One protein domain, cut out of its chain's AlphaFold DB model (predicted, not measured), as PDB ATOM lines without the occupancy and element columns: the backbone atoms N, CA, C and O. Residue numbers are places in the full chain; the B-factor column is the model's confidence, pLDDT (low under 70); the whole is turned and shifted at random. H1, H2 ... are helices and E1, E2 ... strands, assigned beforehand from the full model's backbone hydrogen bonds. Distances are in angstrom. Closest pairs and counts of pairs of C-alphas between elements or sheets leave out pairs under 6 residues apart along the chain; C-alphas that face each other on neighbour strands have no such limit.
ATOM      1  N   GLY A 548     102.639  27.234 288.981       84.81
ATOM      2  CA  GLY A 548     102.545  27.490 287.535       84.81
ATOM      3  C   GLY A 548     102.774  26.251 286.659       84.81
ATOM      4  O   GLY A 548     103.251  26.359 285.534       84.81
ATOM      5  N   LEU A 549     102.461  25.056 287.164       97.81
ATOM      6  CA  LEU A 549     102.638  23.805 286.421       97.81
ATOM      7  C   LEU A 549     101.705  23.727 285.193       97.81
ATOM      8  O   LEU A 549     100.486  23.871 285.316       97.81
ATOM      9  N   ALA A 550     102.249  23.424 284.014       98.62
ATOM     10  CA  ALA A 550     101.465  23.073 282.827       98.62
ATOM     11  C   ALA A 550     101.295  21.549 282.724       98.62
ATOM     12  O   ALA A 550     102.285  20.815 282.666       98.62
ATOM     13  N   VAL A 551     100.051  21.059 282.676       98.69
ATOM     14  CA  VAL A 551      99.752  19.614 282.672       98.69
ATOM     15  C   VAL A 551      99.061  19.192 281.381       98.69
ATOM     16  O   VAL A 551      98.005  19.716 281.024       98.69
ATOM     17  N   THR A 552      99.621  18.182 280.715       98.75
ATOM     18  CA  THR A 552      98.995  17.492 279.580       98.75
ATOM     19  C   THR A 552      98.908  15.995 279.848       98.75
ATOM     20  O   THR A 552      99.918  15.344 280.098       98.75
ATOM     21  N   VAL A 553      97.701  15.444 279.761       98.62
ATOM     22  CA  VAL A 553      97.441  14.001 279.757       98.62
ATOM     23  C   VAL A 553      96.754  13.695 278.430       98.62
ATOM     24  O   VAL A 553      95.605  14.085 278.260       98.62
ATOM     25  N   GLY A 554      97.443  13.094 277.460       97.81
ATOM     26  CA  GLY A 554      96.852  12.778 276.152       97.81
ATOM     27  C   GLY A 554      96.108  11.448 276.174       97.81
ATOM     28  O   GLY A 554      94.883  11.427 276.248       97.81
ATOM     29  N   ASP A 555      96.864  10.356 276.129       96.50
ATOM     30  CA  ASP A 555      96.428   8.950 276.198       96.50
ATOM     31  C   ASP A 555      97.055   8.224 277.408       96.50
ATOM     32  O   ASP A 555      97.327   7.027 277.372       96.50
ATOM     33  N   GLY A 556      97.359   8.969 278.476       97.56
ATOM     34  CA  GLY A 556      97.948   8.452 279.714       97.56
ATOM     35  C   GLY A 556      97.006   8.509 280.920       97.56
ATOM     36  O   GLY A 556      95.872   8.986 280.840       97.56
ATOM     37  N   ARG A 557      97.516   8.079 282.081       98.00
ATOM     38  CA  ARG A 557      96.792   8.097 283.361       98.00
ATOM     39  C   ARG A 557      97.533   8.867 284.451       98.00
ATOM     40  O   ARG A 557      98.616   8.467 284.872       98.00
ATOM     41  N   LEU A 558      96.897   9.899 284.997       98.31
ATOM     42  CA  LEU A 558      97.381  10.697 286.128       98.31
ATOM     43  C   LEU A 558      96.588  10.352 287.395       98.31
ATOM     44  O   LEU A 558      95.411  10.689 287.495       98.31
ATOM     45  N   THR A 559      97.224   9.711 288.379       97.62
ATOM     46  CA  THR A 559      96.621   9.412 289.691       97.62
ATOM     47  C   THR A 559      97.347  10.166 290.810       97.62
ATOM     48  O   THR A 559      98.480   9.838 291.156       97.62
ATOM     49  N   THR A 560      96.702  11.166 291.415       96.50
ATOM     50  CA  THR A 560      97.284  11.913 292.547       96.50
ATOM     51  C   THR A 560      96.888  11.285 293.877       96.50
ATOM     52  O   THR A 560      95.705  11.014 294.067       96.50
ATOM     53  N   THR A 561      97.816  11.119 294.823       95.81
ATOM     54  CA  THR A 561      97.535  10.515 296.147       95.81
ATOM     55  C   THR A 561      97.407  11.525 297.292       95.81
ATOM     56  O   THR A 561      96.929  11.176 298.370       95.81
ATOM     57  N   ASN A 562      97.806  12.781 297.082       94.50
ATOM     58  CA  ASN A 562      97.672  13.863 298.055       94.50
ATOM     59  C   ASN A 562      96.362  14.640 297.868       94.50
ATOM     60  O   ASN A 562      95.933  14.895 296.746       94.50
ATOM     61  N   THR A 563      95.756  15.090 298.966       93.50
ATOM     62  CA  THR A 563      94.693  16.108 298.949       93.50
ATOM     63  C   THR A 563      95.303  17.510 298.981       93.50
ATOM     64  O   THR A 563      96.361  17.699 299.580       93.50
ATOM     65  N   GLY A 564      94.631  18.512 298.417       92.62
ATOM     66  CA  GLY A 564      95.115  19.894 298.422       92.62
ATOM     67  C   GLY A 564      94.908  20.596 297.087       92.62
ATOM     68  O   GLY A 564      94.398  20.014 296.135       92.62
ATOM     69  N   VAL A 565      95.288  21.869 297.021       93.81
ATOM     70  CA  VAL A 565      95.164  22.672 295.800       93.81
ATOM     71  C   VAL A 565      96.477  22.618 295.034       93.81
ATOM     72  O   VAL A 565      97.514  22.957 295.597       93.81
ATOM     73  N   LEU A 566      96.418  22.245 293.759       96.38
ATOM     74  CA  LEU A 566      97.528  22.356 292.821       96.38
ATOM     75  C   LEU A 566      97.222  23.505 291.857       96.38
ATOM     76  O   LEU A 566      96.217  23.460 291.146       96.38
ATOM     77  N   ALA A 567      98.040  24.556 291.888       96.38
ATOM     78  CA  ALA A 567      97.914  25.679 290.965       96.38
ATOM     79  C   ALA A 567      98.561  25.313 289.625       96.38
ATOM     80  O   ALA A 567      99.695  24.841 289.605       96.38
ATOM     81  N   LEU A 568      97.814  25.491 288.534       98.06
ATOM     82  CA  LEU A 568      98.237  25.139 287.181       98.06
ATOM     83  C   LEU A 568      98.187  26.358 286.259       98.06
ATOM     84  O   LEU A 568      97.239  27.142 286.326       98.06
ATOM     85  N   ASP A 569      99.132  26.447 285.328       97.94
ATOM     86  CA  ASP A 569      99.076  27.402 284.216       97.94
ATOM     87  C   ASP A 569      98.086  26.935 283.144       97.94
ATOM     88  O   ASP A 569      97.304  27.724 282.609       97.94
ATOM     89  N   SER A 570      98.077  25.635 282.853       98.38
ATOM     90  CA  SER A 570      97.164  25.022 281.892       98.38
ATOM     91  C   SER A 570      96.881  23.561 282.228       98.38
ATOM     92  O   SER A 570      97.671  22.883 282.892       98.38
ATOM     93  N   LEU A 571      95.734  23.078 281.753       98.44
ATOM     94  CA  LEU A 571      95.347  21.673 281.829       98.44
ATOM     95  C   LEU A 571      94.807  21.221 280.473       98.44
ATOM     96  O   LEU A 571      93.871  21.822 279.955       98.44
ATOM     97  N   THR A 572      95.350  20.137 279.927       98.50
ATOM     98  CA  THR A 572      94.806  19.471 278.735       98.50
ATOM     99  C   THR A 572      94.597  17.990 279.017       98.50
ATOM    100  O   THR A 572      95.554  17.287 279.332       98.50
ATOM    101  N   LEU A 573      93.356  17.521 278.883       98.25
ATOM    102  CA  LEU A 573      92.989  16.104 278.907       98.25
ATOM    103  C   LEU A 573      92.546  15.676 277.500       98.25
ATOM    104  O   LEU A 573      91.580  16.225 276.957       98.25
ATOM    105  N   GLY A 574      93.266  14.727 276.904       97.25
ATOM    106  CA  GLY A 574      92.952  14.094 275.624       97.25
ATOM    107  C   GLY A 574      91.767  13.131 275.712       97.25
ATOM    108  O   GLY A 574      91.214  12.895 276.783       97.25
ATOM    109  N   SER A 575      91.334  12.597 274.569       95.06
ATOM    110  CA  SER A 575      90.135  11.748 274.482       95.06
ATOM    111  C   SER A 575      90.270  10.394 275.179       95.06
ATOM    112  O   SER A 575      89.258   9.769 275.466       95.06
ATOM    113  N   GLU A 576      91.500   9.946 275.428       95.12
ATOM    114  CA  GLU A 576      91.819   8.689 276.119       95.12
ATOM    115  C   GLU A 576      92.504   8.950 277.475       95.12
ATOM    116  O   GLU A 576      93.083   8.051 278.076       95.12
ATOM    117  N   ALA A 577      92.458  10.193 277.963       97.19
ATOM    118  CA  ALA A 577      93.083  10.574 279.221       97.19
ATOM    119  C   ALA A 577      92.300  10.040 280.425       97.19
ATOM    120  O   ALA A 577      91.088  10.243 280.528       97.19
ATOM    121  N   GLU A 578      93.015   9.470 281.393       96.94
ATOM    122  CA  GLU A 578      92.467   9.090 282.694       96.94
ATOM    123  C   GLU A 578      93.009  10.007 283.801       96.94
ATOM    124  O   GLU A 578      94.204  10.012 284.106       96.94
ATOM    125  N   LEU A 579      92.131  10.767 284.457       96.88
ATOM    126  CA  LEU A 579      92.469  11.600 285.611       96.88
ATOM    127  C   LEU A 579      91.821  11.038 286.877       96.88
ATOM    128  O   LEU A 579      90.600  11.032 286.998       96.88
ATOM    129  N   VAL A 580      92.620  10.629 287.862       95.81
ATOM    130  CA  VAL A 580      92.136  10.158 289.167       95.81
ATOM    131  C   VAL A 580      92.676  11.053 290.277       95.81
ATOM    132  O   VAL A 580      93.874  11.089 290.551       95.81
ATOM    133  N   LEU A 581      91.773  11.767 290.945       95.38
ATOM    134  CA  LEU A 581      92.100  12.643 292.072       95.38
ATOM    135  C   LEU A 581      91.759  11.973 293.405       95.38
ATOM    136  O   LEU A 581      90.969  11.034 293.441       95.38
ATOM    137  N   THR A 582      92.337  12.444 294.509       94.56
ATOM    138  CA  THR A 582      92.108  11.860 295.839       94.56
ATOM    139  C   THR A 582      91.231  12.760 296.703       94.56
ATOM    140  O   THR A 582      91.446  13.965 296.777       94.56
ATOM    141  N   ALA A 583      90.262  12.180 297.407       93.75
ATOM    142  CA  ALA A 583      89.430  12.851 298.396       93.75
ATOM    143  C   ALA A 583      89.498  12.164 299.763       93.75
ATOM    144  O   ALA A 583      89.539  10.941 299.870       93.75
ATOM    145  N   ASP A 584      89.419  12.975 300.811       92.38
ATOM    146  CA  ASP A 584      89.176  12.557 302.183       92.38
ATOM    147  C   ASP A 584      87.780  13.052 302.606       92.38
ATOM    148  O   ASP A 584      87.618  14.212 302.998       92.38
ATOM    149  N   PRO A 585      86.748  12.192 302.526       91.69
ATOM    150  CA  PRO A 585      85.394  12.536 302.949       91.69
ATOM    151  C   PRO A 585      85.253  12.947 304.409       91.69
ATOM    152  O   PRO A 585      84.385  13.756 304.728       91.69
ATOM    153  N   THR A 586      86.092  12.406 305.288       91.00
ATOM    154  CA  THR A 586      86.070  12.722 306.720       91.00
ATOM    155  C   THR A 586      86.640  14.114 306.973       91.00
ATOM    156  O   THR A 586      86.066  14.876 307.747       91.00
ATOM    157  N   ALA A 587      87.738  14.465 306.297       90.50
ATOM    158  CA  ALA A 587      88.346  15.793 306.394       90.50
ATOM    159  C   ALA A 587      87.652  16.855 305.517       90.50
ATOM    160  O   ALA A 587      87.891  18.049 305.692       90.50
ATOM    161  N   GLY A 588      86.799  16.446 304.571       88.88
ATOM    162  CA  GLY A 588      86.152  17.346 303.615       88.88
ATOM    163  C   GLY A 588      87.123  17.946 302.591       88.88
ATOM    164  O   GLY A 588      86.846  19.001 302.024       88.88
ATOM    165  N   THR A 589      88.267  17.300 302.361       92.69
ATOM    166  CA  THR A 589      89.332  17.779 301.469       92.69
ATOM    167  C   THR A 589      89.455  16.902 300.232       92.69
ATOM    168  O   THR A 589      89.236  15.699 300.300       92.69
ATOM    169  N   ALA A 590      89.867  17.478 299.105       93.25
ATOM    170  CA  ALA A 590      90.203  16.733 297.895       93.25
ATOM    171  C   ALA A 590      91.389  17.374 297.171       93.25
ATOM    172  O   ALA A 590      91.723  18.534 297.429       93.25
ATOM    173  N   SER A 591      92.031  16.625 296.278       94.88
ATOM    174  CA  SER A 591      92.904  17.195 295.257       94.88
ATOM    175  C   SER A 591      92.050  18.099 294.365       94.88
ATOM    176  O   SER A 591      91.028  17.667 293.828       94.88
ATOM    177  N   ARG A 592      92.453  19.361 294.226       94.62
ATOM    178  CA  ARG A 592      91.795  20.356 293.381       94.62
ATOM    179  C   ARG A 592      92.816  20.978 292.445       94.62
ATOM    180  O   ARG A 592      93.749  21.632 292.906       94.62
ATOM    181  N   LEU A 593      92.594  20.831 291.146       96.88
ATOM    182  CA  LEU A 593      93.353  21.514 290.106       96.88
ATOM    183  C   LEU A 593      92.776  22.921 289.932       96.88
ATOM    184  O   LEU A 593      91.624  23.073 289.524       96.88
ATOM    185  N   ASN A 594      93.547  23.944 290.292       96.44
ATOM    186  CA  ASN A 594      93.175  25.347 290.141       96.44
ATOM    187  C   ASN A 594      93.943  25.948 288.963       96.44
ATOM    188  O   ASN A 594      95.107  26.316 289.106       96.44
ATOM    189  N   VAL A 595      93.292  26.010 287.808       97.94
ATOM    190  CA  VAL A 595      93.899  26.384 286.531       97.94
ATOM    191  C   VAL A 595      93.725  27.882 286.301       97.94
ATOM    192  O   VAL A 595      92.603  28.380 286.196       97.94
ATOM    193  N   ALA A 596      94.844  28.603 286.250       96.88
ATOM    194  CA  ALA A 596      94.875  30.038 285.996       96.88
ATOM    195  C   ALA A 596      94.564  30.364 284.527       96.88
ATOM    196  O   ALA A 596      93.850  31.329 284.253       96.88
ATOM    197  N   GLY A 597      95.090  29.559 283.597       95.69
ATOM    198  CA  GLY A 597      94.812  29.650 282.166       95.69
ATOM    199  C   GLY A 597      93.668  28.742 281.711       95.69
ATOM    200  O   GLY A 597      92.674  28.548 282.411       95.69
ATOM    201  N   GLN A 598      93.808  28.200 280.502       96.81
ATOM    202  CA  GLN A 598      92.799  27.341 279.890       96.81
ATOM    203  C   GLN A 598      92.863  25.909 280.441       96.81
ATOM    204  O   GLN A 598      93.939  25.310 280.537       96.81
ATOM    205  N   ALA A 599      91.690  25.350 280.735       97.69
ATOM    206  CA  ALA A 599      91.491  23.935 281.007       97.69
ATOM    207  C   ALA A 599      90.653  23.299 279.886       97.69
ATOM    208  O   ALA A 599      89.490  23.656 279.703       97.69
ATOM    209  N   VAL A 600      91.226  22.344 279.152       97.69
ATOM    210  CA  VAL A 600      90.547  21.586 278.090       97.69
ATOM    211  C   VAL A 600      90.316  20.150 278.538       97.69
ATOM    212  O   VAL A 600      91.256  19.444 278.901       97.69
ATOM    213  N   VAL A 601      89.064  19.703 278.458       96.44
ATOM    214  CA  VAL A 601      88.652  18.314 278.669       96.44
ATOM    215  C   VAL A 601      88.017  17.792 277.380       96.44
ATOM    216  O   VAL A 601      86.935  18.231 276.970       96.44
ATOM    217  N   SER A 602      88.729  16.890 276.705       95.50
ATOM    218  CA  SER A 602      88.304  16.328 275.420       95.50
ATOM    219  C   SER A 602      87.175  15.308 275.578       95.50
ATOM    220  O   SER A 602      87.039  14.675 276.627       95.50
ATOM    221  N   GLN A 603      86.386  15.103 274.520       93.56
ATOM    222  CA  GLN A 603      85.376  14.042 274.484       93.56
ATOM    223  C   GLN A 603      86.022  12.676 274.738       93.56
ATOM    224  O   GLN A 603      86.950  12.309 274.022       93.56
ATOM    225  N   GLY A 604      85.500  11.918 275.705       90.75
ATOM    226  CA  GLY A 604      86.022  10.596 276.074       90.75
ATOM    227  C   GLY A 604      86.986  10.595 277.262       90.75
ATOM    228  O   GLY A 604      87.192   9.537 277.846       90.75
ATOM    229  N   ALA A 605      87.495  11.760 277.686       94.12
ATOM    230  CA  ALA A 605      88.315  11.851 278.891       94.12
ATOM    231  C   ALA A 605      87.566  11.290 280.114       94.12
ATOM    232  O   ALA A 605      86.384  11.590 280.337       94.12
ATOM    233  N   GLN A 606      88.275  10.512 280.929       93.31
ATOM    234  CA  GLN A 606      87.754   9.888 282.138       93.31
ATOM    235  C   GLN A 606      88.234  10.644 283.377       93.31
ATOM    236  O   GLN A 606      89.422  10.933 283.530       93.31
ATOM    237  N   ILE A 607      87.314  10.942 284.298       91.75
ATOM    238  CA  ILE A 607      87.628  11.599 285.575       91.75
ATOM    239  C   ILE A 607      87.096  10.738 286.719       91.75
ATOM    240  O   ILE A 607      85.895  10.504 286.825       91.75
ATOM    241  N   GLY A 608      87.994  10.282 287.587       89.75
ATOM    242  CA  GLY A 608      87.713   9.437 288.742       89.75
ATOM    243  C   GLY A 608      88.111  10.073 290.072       89.75
ATOM    244  O   GLY A 608      88.864  11.048 290.133       89.75
ATOM    245  N   LEU A 609      87.617   9.477 291.159       88.88
ATOM    246  CA  LEU A 609      87.923   9.885 292.527       88.88
ATOM    247  C   LEU A 609      88.322   8.668 293.370       88.88
ATOM    248  O   LEU A 609      87.572   7.698 293.467       88.88
ATOM    249  N   ALA A 610      89.493   8.730 293.997       90.44
ATOM    250  CA  ALA A 610      89.949   7.788 295.009       90.44
ATOM    251  C   ALA A 610      89.656   8.343 296.409       90.44
ATOM    252  O   ALA A 610      89.774   9.544 296.640       90.44
ATOM    253  N   PHE A 611      89.291   7.480 297.361       89.25
ATOM    254  CA  PHE A 611      88.973   7.894 298.729       89.25
ATOM    255  C   PHE A 611      90.026   7.404 299.729       89.25
ATOM    256  O   PHE A 611      90.296   6.206 299.797       89.25
ATOM    257  N   THR A 612      90.578   8.307 300.544       89.50
ATOM    258  CA  THR A 612      91.481   7.966 301.665       89.50
ATOM    259  C   THR A 612      90.733   7.648 302.955       89.50
ATOM    260  O   THR A 612      91.287   7.017 303.854       89.50
ATOM    261  N   SER A 613      89.465   8.050 303.055       88.62
ATOM    262  CA  SER A 613      88.585   7.714 304.171       88.62
ATOM    263  C   SER A 613      87.196   7.304 303.687       88.62
ATOM    264  O   SER A 613      86.812   7.517 302.536       88.62
ATOM    265  N   LYS A 614      86.431   6.649 304.561       87.94
ATOM    266  CA  LYS A 614      85.114   6.121 304.204       87.94
ATOM    267  C   LYS A 614      84.124   7.262 303.956       87.94
ATOM    268  O   LYS A 614      83.897   8.091 304.831       87.94
ATOM    269  N   LEU A 615      83.446   7.232 302.810       86.38
ATOM    270  CA  LEU A 615      82.291   8.087 302.546       86.38
ATOM    271  C   LEU A 615      81.075   7.568 303.334       86.38
ATOM    272  O   LEU A 615      80.543   6.498 303.039       86.38
ATOM    273  N   THR A 616      80.647   8.294 304.368       87.75
ATOM    274  CA  THR A 616      79.516   7.894 305.234       87.75
ATOM    275  C   THR A 616      78.232   8.687 304.987       87.75
ATOM    276  O   THR A 616      77.181   8.310 305.499       87.75
ATOM    277  N   ALA A 617      78.306   9.772 304.217       86.31
ATOM    278  CA  ALA A 617      77.183  10.622 303.834       86.31
ATOM    279  C   ALA A 617      77.443  11.241 302.446       86.31
ATOM    280  O   ALA A 617      78.603  11.300 302.034       86.31
ATOM    281  N   PRO A 618      76.405  11.709 301.724       86.56
ATOM    282  CA  PRO A 618      76.595  12.435 300.469       86.56
ATOM    283  C   PRO A 618      77.540  13.633 300.643       86.56
ATOM    284  O   PRO A 618      77.347  14.443 301.550       86.56
ATOM    285  N   ALA A 619      78.540  13.747 299.768       85.38
ATOM    286  CA  ALA A 619      79.524  14.828 299.764       85.38
ATOM    287  C   ALA A 619      79.766  15.331 298.333       85.38
ATOM    288  O   ALA A 619      79.558  14.598 297.365       85.38
ATOM    289  N   SER A 620      80.210  16.580 298.202       87.75
ATOM    290  CA  SER A 620      80.554  17.195 296.917       87.75
ATOM    291  C   SER A 620      81.972  17.751 296.971       87.75
ATOM    292  O   SER A 620      82.329  18.426 297.934       87.75
ATOM    293  N   PHE A 621      82.757  17.492 295.926       87.62
ATOM    294  CA  PHE A 621      84.140  17.949 295.802       87.62
ATOM    295  C   PHE A 621      84.335  18.682 294.476       87.62
ATOM    296  O   PHE A 621      83.874  18.221 293.433       87.62
ATOM    297  N   THR A 622      85.039  19.813 294.510       90.50
ATOM    298  CA  THR A 622      85.482  20.517 293.301       90.50
ATOM    299  C   THR A 622      86.849  19.988 292.896       90.50
ATOM    300  O   THR A 622      87.825  20.197 293.614       90.50
ATOM    301  N   LEU A 623      86.905  19.319 291.746       90.56
ATOM    302  CA  LEU A 623      88.103  18.647 291.239       90.56
ATOM    303  C   LEU A 623      88.929  19.533 290.303       90.56
ATOM    304  O   LEU A 623      90.149  19.584 290.418       90.56
ATOM    305  N   ILE A 624      88.255  20.263 289.415       94.94
ATOM    306  CA  ILE A 624      88.864  21.208 288.477       94.94
ATOM    307  C   ILE A 624      88.151  22.546 288.641       94.94
ATOM    308  O   ILE A 624      86.921  22.606 288.646       94.94
ATOM    309  N   GLN A 625      88.928  23.611 288.786       95.62
ATOM    310  CA  GLN A 625      88.466  24.991 288.820       95.62
ATOM    311  C   GLN A 625      89.289  25.788 287.806       95.62
ATOM    312  O   GLN A 625      90.511  25.782 287.890       95.62
ATOM    313  N   ALA A 626      88.631  26.455 286.857       96.75
ATOM    314  CA  ALA A 626      89.288  27.269 285.837       96.75
ATOM    315  C   ALA A 626      88.391  28.440 285.422       96.75
ATOM    316  O   ALA A 626      87.168  28.305 285.423       96.75
ATOM    317  N   GLY A 627      88.997  29.572 285.048       93.88
ATOM    318  CA  GLY A 627      88.262  30.699 284.460       93.88
ATOM    319  C   GLY A 627      87.781  30.421 283.029       93.88
ATOM    320  O   GLY A 627      86.729  30.915 282.633       93.88
ATOM    321  N   ASP A 628      88.530  29.602 282.280       94.94
ATOM    322  CA  ASP A 628      88.181  29.083 280.950       94.94
ATOM    323  C   ASP A 628      88.228  27.547 280.978       94.94
ATOM    324  O   ASP A 628      89.285  26.941 280.792       94.94
ATOM    325  N   LEU A 629      87.083  26.921 281.276       94.94
ATOM    326  CA  LEU A 629      86.908  25.466 281.256       94.94
ATOM    327  C   LEU A 629      86.140  25.038 279.997       94.94
ATOM    328  O   LEU A 629      84.935  25.268 279.881       94.94
ATOM    329  N   GLN A 630      86.831  24.365 279.080       94.44
ATOM    330  CA  GLN A 630      86.296  23.844 277.823       94.44
ATOM    331  C   GLN A 630      86.053  22.336 277.960       94.44
ATOM    332  O   GLN A 630      87.003  21.562 278.024       94.44
ATOM    333  N   VAL A 631      84.790  21.903 277.976       90.50
ATOM    334  CA  VAL A 631      84.428  20.472 277.962       90.50
ATOM    335  C   VAL A 631      83.777  20.146 276.624       90.50
ATOM    336  O   VAL A 631      82.695  20.645 276.310       90.50
ATOM    337  N   THR A 632      84.444  19.325 275.815       82.06
ATOM    338  CA  THR A 632      83.954  18.959 274.481       82.06
ATOM    339  C   THR A 632      83.192  17.634 274.555       82.06
ATOM    340  O   THR A 632      83.780  16.568 274.545       82.06
ATOM    341  N   GLY A 633      81.860  17.672 274.655       76.69
ATOM    342  CA  GLY A 633      81.024  16.456 274.655       76.69
ATOM    343  C   GLY A 633      80.890  15.742 276.016       76.69
ATOM    344  O   GLY A 633      81.292  16.288 277.042       76.69
ATOM    345  N   PRO A 634      80.233  14.563 276.061       72.56
ATOM    346  CA  PRO A 634      80.015  13.825 277.306       72.56
ATOM    347  C   PRO A 634      81.322  13.229 277.852       72.56
ATOM    348  O   PRO A 634      82.145  12.727 277.086       72.56
ATOM    349  N   LEU A 635      81.471  13.262 279.179       72.44
ATOM    350  CA  LEU A 635      82.530  12.558 279.908       72.44
ATOM    351  C   LEU A 635      82.189  11.070 280.043       72.44
ATOM    352  O   LEU A 635      81.012  10.707 280.084       72.44
ATOM    353  N   ASP A 636      83.217  10.236 280.162       74.19
ATOM    354  CA  ASP A 636      83.073   8.820 280.497       74.19
ATOM    355  C   ASP A 636      83.111   8.636 282.032       74.19
ATOM    356  O   ASP A 636      84.056   9.048 282.709       74.19
ATOM    357  N   ASP A 637      82.039   8.065 282.595       68.25
ATOM    358  CA  ASP A 637      81.811   7.896 284.037       68.25
ATOM    359  C   ASP A 637      82.258   6.525 284.589       68.25
ATOM    360  O   ASP A 637      82.035   6.210 285.766       68.25
ATOM    361  N   THR A 638      82.933   5.709 283.779       75.00
ATOM    362  CA  THR A 638      83.431   4.375 284.165       75.00
ATOM    363  C   THR A 638      84.358   4.394 285.386       75.00
ATOM    364  O   THR A 638      84.272   3.506 286.240       75.00
ATOM    365  N   LEU A 639      85.203   5.420 285.547       73.19
ATOM    366  CA  LEU A 639      86.074   5.561 286.725       73.19
ATOM    367  C   LEU A 639      85.316   5.935 288.011       73.19
ATOM    368  O   LEU A 639      85.819   5.697 289.109       73.19
ATOM    369  N   LEU A 640      84.103   6.484 287.906       66.12
ATOM    370  CA  LEU A 640      83.259   6.835 289.057       66.12
ATOM    371  C   LEU A 640      82.374   5.667 289.508       66.12
ATOM    372  O   LEU A 640      81.959   5.611 290.666       66.12
ATOM    373  N   THR A 641      82.093   4.725 288.609       53.94
ATOM    374  CA  THR A 641      81.182   3.596 288.854       53.94
ATOM    375  C   THR A 641      81.884   2.330 289.360       53.94
ATOM    376  O   THR A 641      81.213   1.453 289.901       53.94
ATOM    377  N   ASN A 642      83.220   2.258 289.282       47.47
ATOM    378  CA  ASN A 642      84.024   1.092 289.689       47.47
ATOM    379  C   ASN A 642      84.748   1.224 291.055       47.47
ATOM    380  O   ASN A 642      85.489   0.321 291.447       47.47
ATOM    381  N   GLY A 643      84.539   2.311 291.812       44.12
ATOM    382  CA  GLY A 643      85.001   2.447 293.208       44.12
ATOM    383  C   GLY A 643      84.094   1.713 294.216       44.12
ATOM    384  O   GLY A 643      82.989   1.310 293.847       44.12
ATOM    385  N   PRO A 644      84.499   1.525 295.494       34.69
ATOM    386  CA  PRO A 644      83.699   0.798 296.483       34.69
ATOM    387  C   PRO A 644      82.357   1.512 296.748       34.69
ATOM    388  O   PRO A 644      82.250   2.424 297.560       34.69
ATOM    389  N   SER A 645      81.335   1.068 296.008       33.41
ATOM    390  CA  SER A 645      79.908   1.413 296.042       33.41
ATOM    391  C   SER A 645      79.552   2.908 296.118       33.41
ATOM    392  O   SER A 645      79.112   3.401 297.157       33.41
ATOM    393  N   VAL A 646      79.604   3.606 294.981       34.62
ATOM    394  CA  VAL A 646      78.750   4.784 294.746       34.62
ATOM    395  C   VAL A 646      77.395   4.283 294.239       34.62
ATOM    396  O   VAL A 646      77.245   3.890 293.084       34.62
TER     397      VAL A 646
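What this domain is: This is residues 548 to 646 of the 658 residues of an uncharacterized protein of Caulobacterales bacterium 32-67-6 (UniProt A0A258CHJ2). The chain winds in stacked turns, a short solenoid of roughly triangular outline: E2, E4 and E6 make one wall, while E3, E5 and E7 each bend round a corner to make the other two, with E1 beside the second half of E3. The short helix H1 lies beside E6, near the end of the printed part. The printed part has 99 residues, ordered E1 E2 E3 E4 E5 E6 E7 H1, mostly strand, in one branched, mixed sheet. It is compact, with a radius of gyration of the C-alphas of 13.1 A, and spans 34 by 26 by 20 A.

How they stand to each other: Start at E5, residues 589 to 601, which bends by 116 degrees at residue 598. On one side of it lies E3, residues 564 to 573, parallel at 31 degrees, with N 566 and O 592 2.9 A apart. On the other side look for E7, residues 624 to 631, parallel at 47 degrees, N 595 to O 625 2.8 A, and E4, residues 578 to 584, antiparallel at 147 degrees, N 584 to O 589 2.8 A; E4 and E5 form a hairpin. Beside E4 find E2, residues 557 to 560, parallel, N 558 to O 578 2.8 A, and on its other side E6, residues 606 to 611, parallel, N 608 to O 579 2.8 A. E1, residues 549 to 553, is an edge strand parallel to E3, N 553 to O 572 2.9 A. H1, residues 638 to 641, is on the sheet, height 5.2 A, over none of its strands; its closest C-alphas to E6 are Leu 639 and Gly 608, 4.7 A. H1 is too short for any O i to N i+4 pair; its one O i to N i+3 pair is within range.

Where its parts are: Find C-alpha 549 at (102.638, 23.805, 286.421), where E1 begins; it runs 12.9 A. E5 runs 22.8 A, E4 20.1 A, E3 20.0 A and E6 16.8 A. H1 ends at C-alpha 641, (81.182, 3.596, 288.854).

The domain as a whole: The two C-alphas farthest apart, Gly 548 and Ser 645, are 35.6 A apart. The printed part has no cut; the link from E6 to E7, residues 612 to 623, is long. Confidence is under 70 at residue 637 and residues 640 to 646.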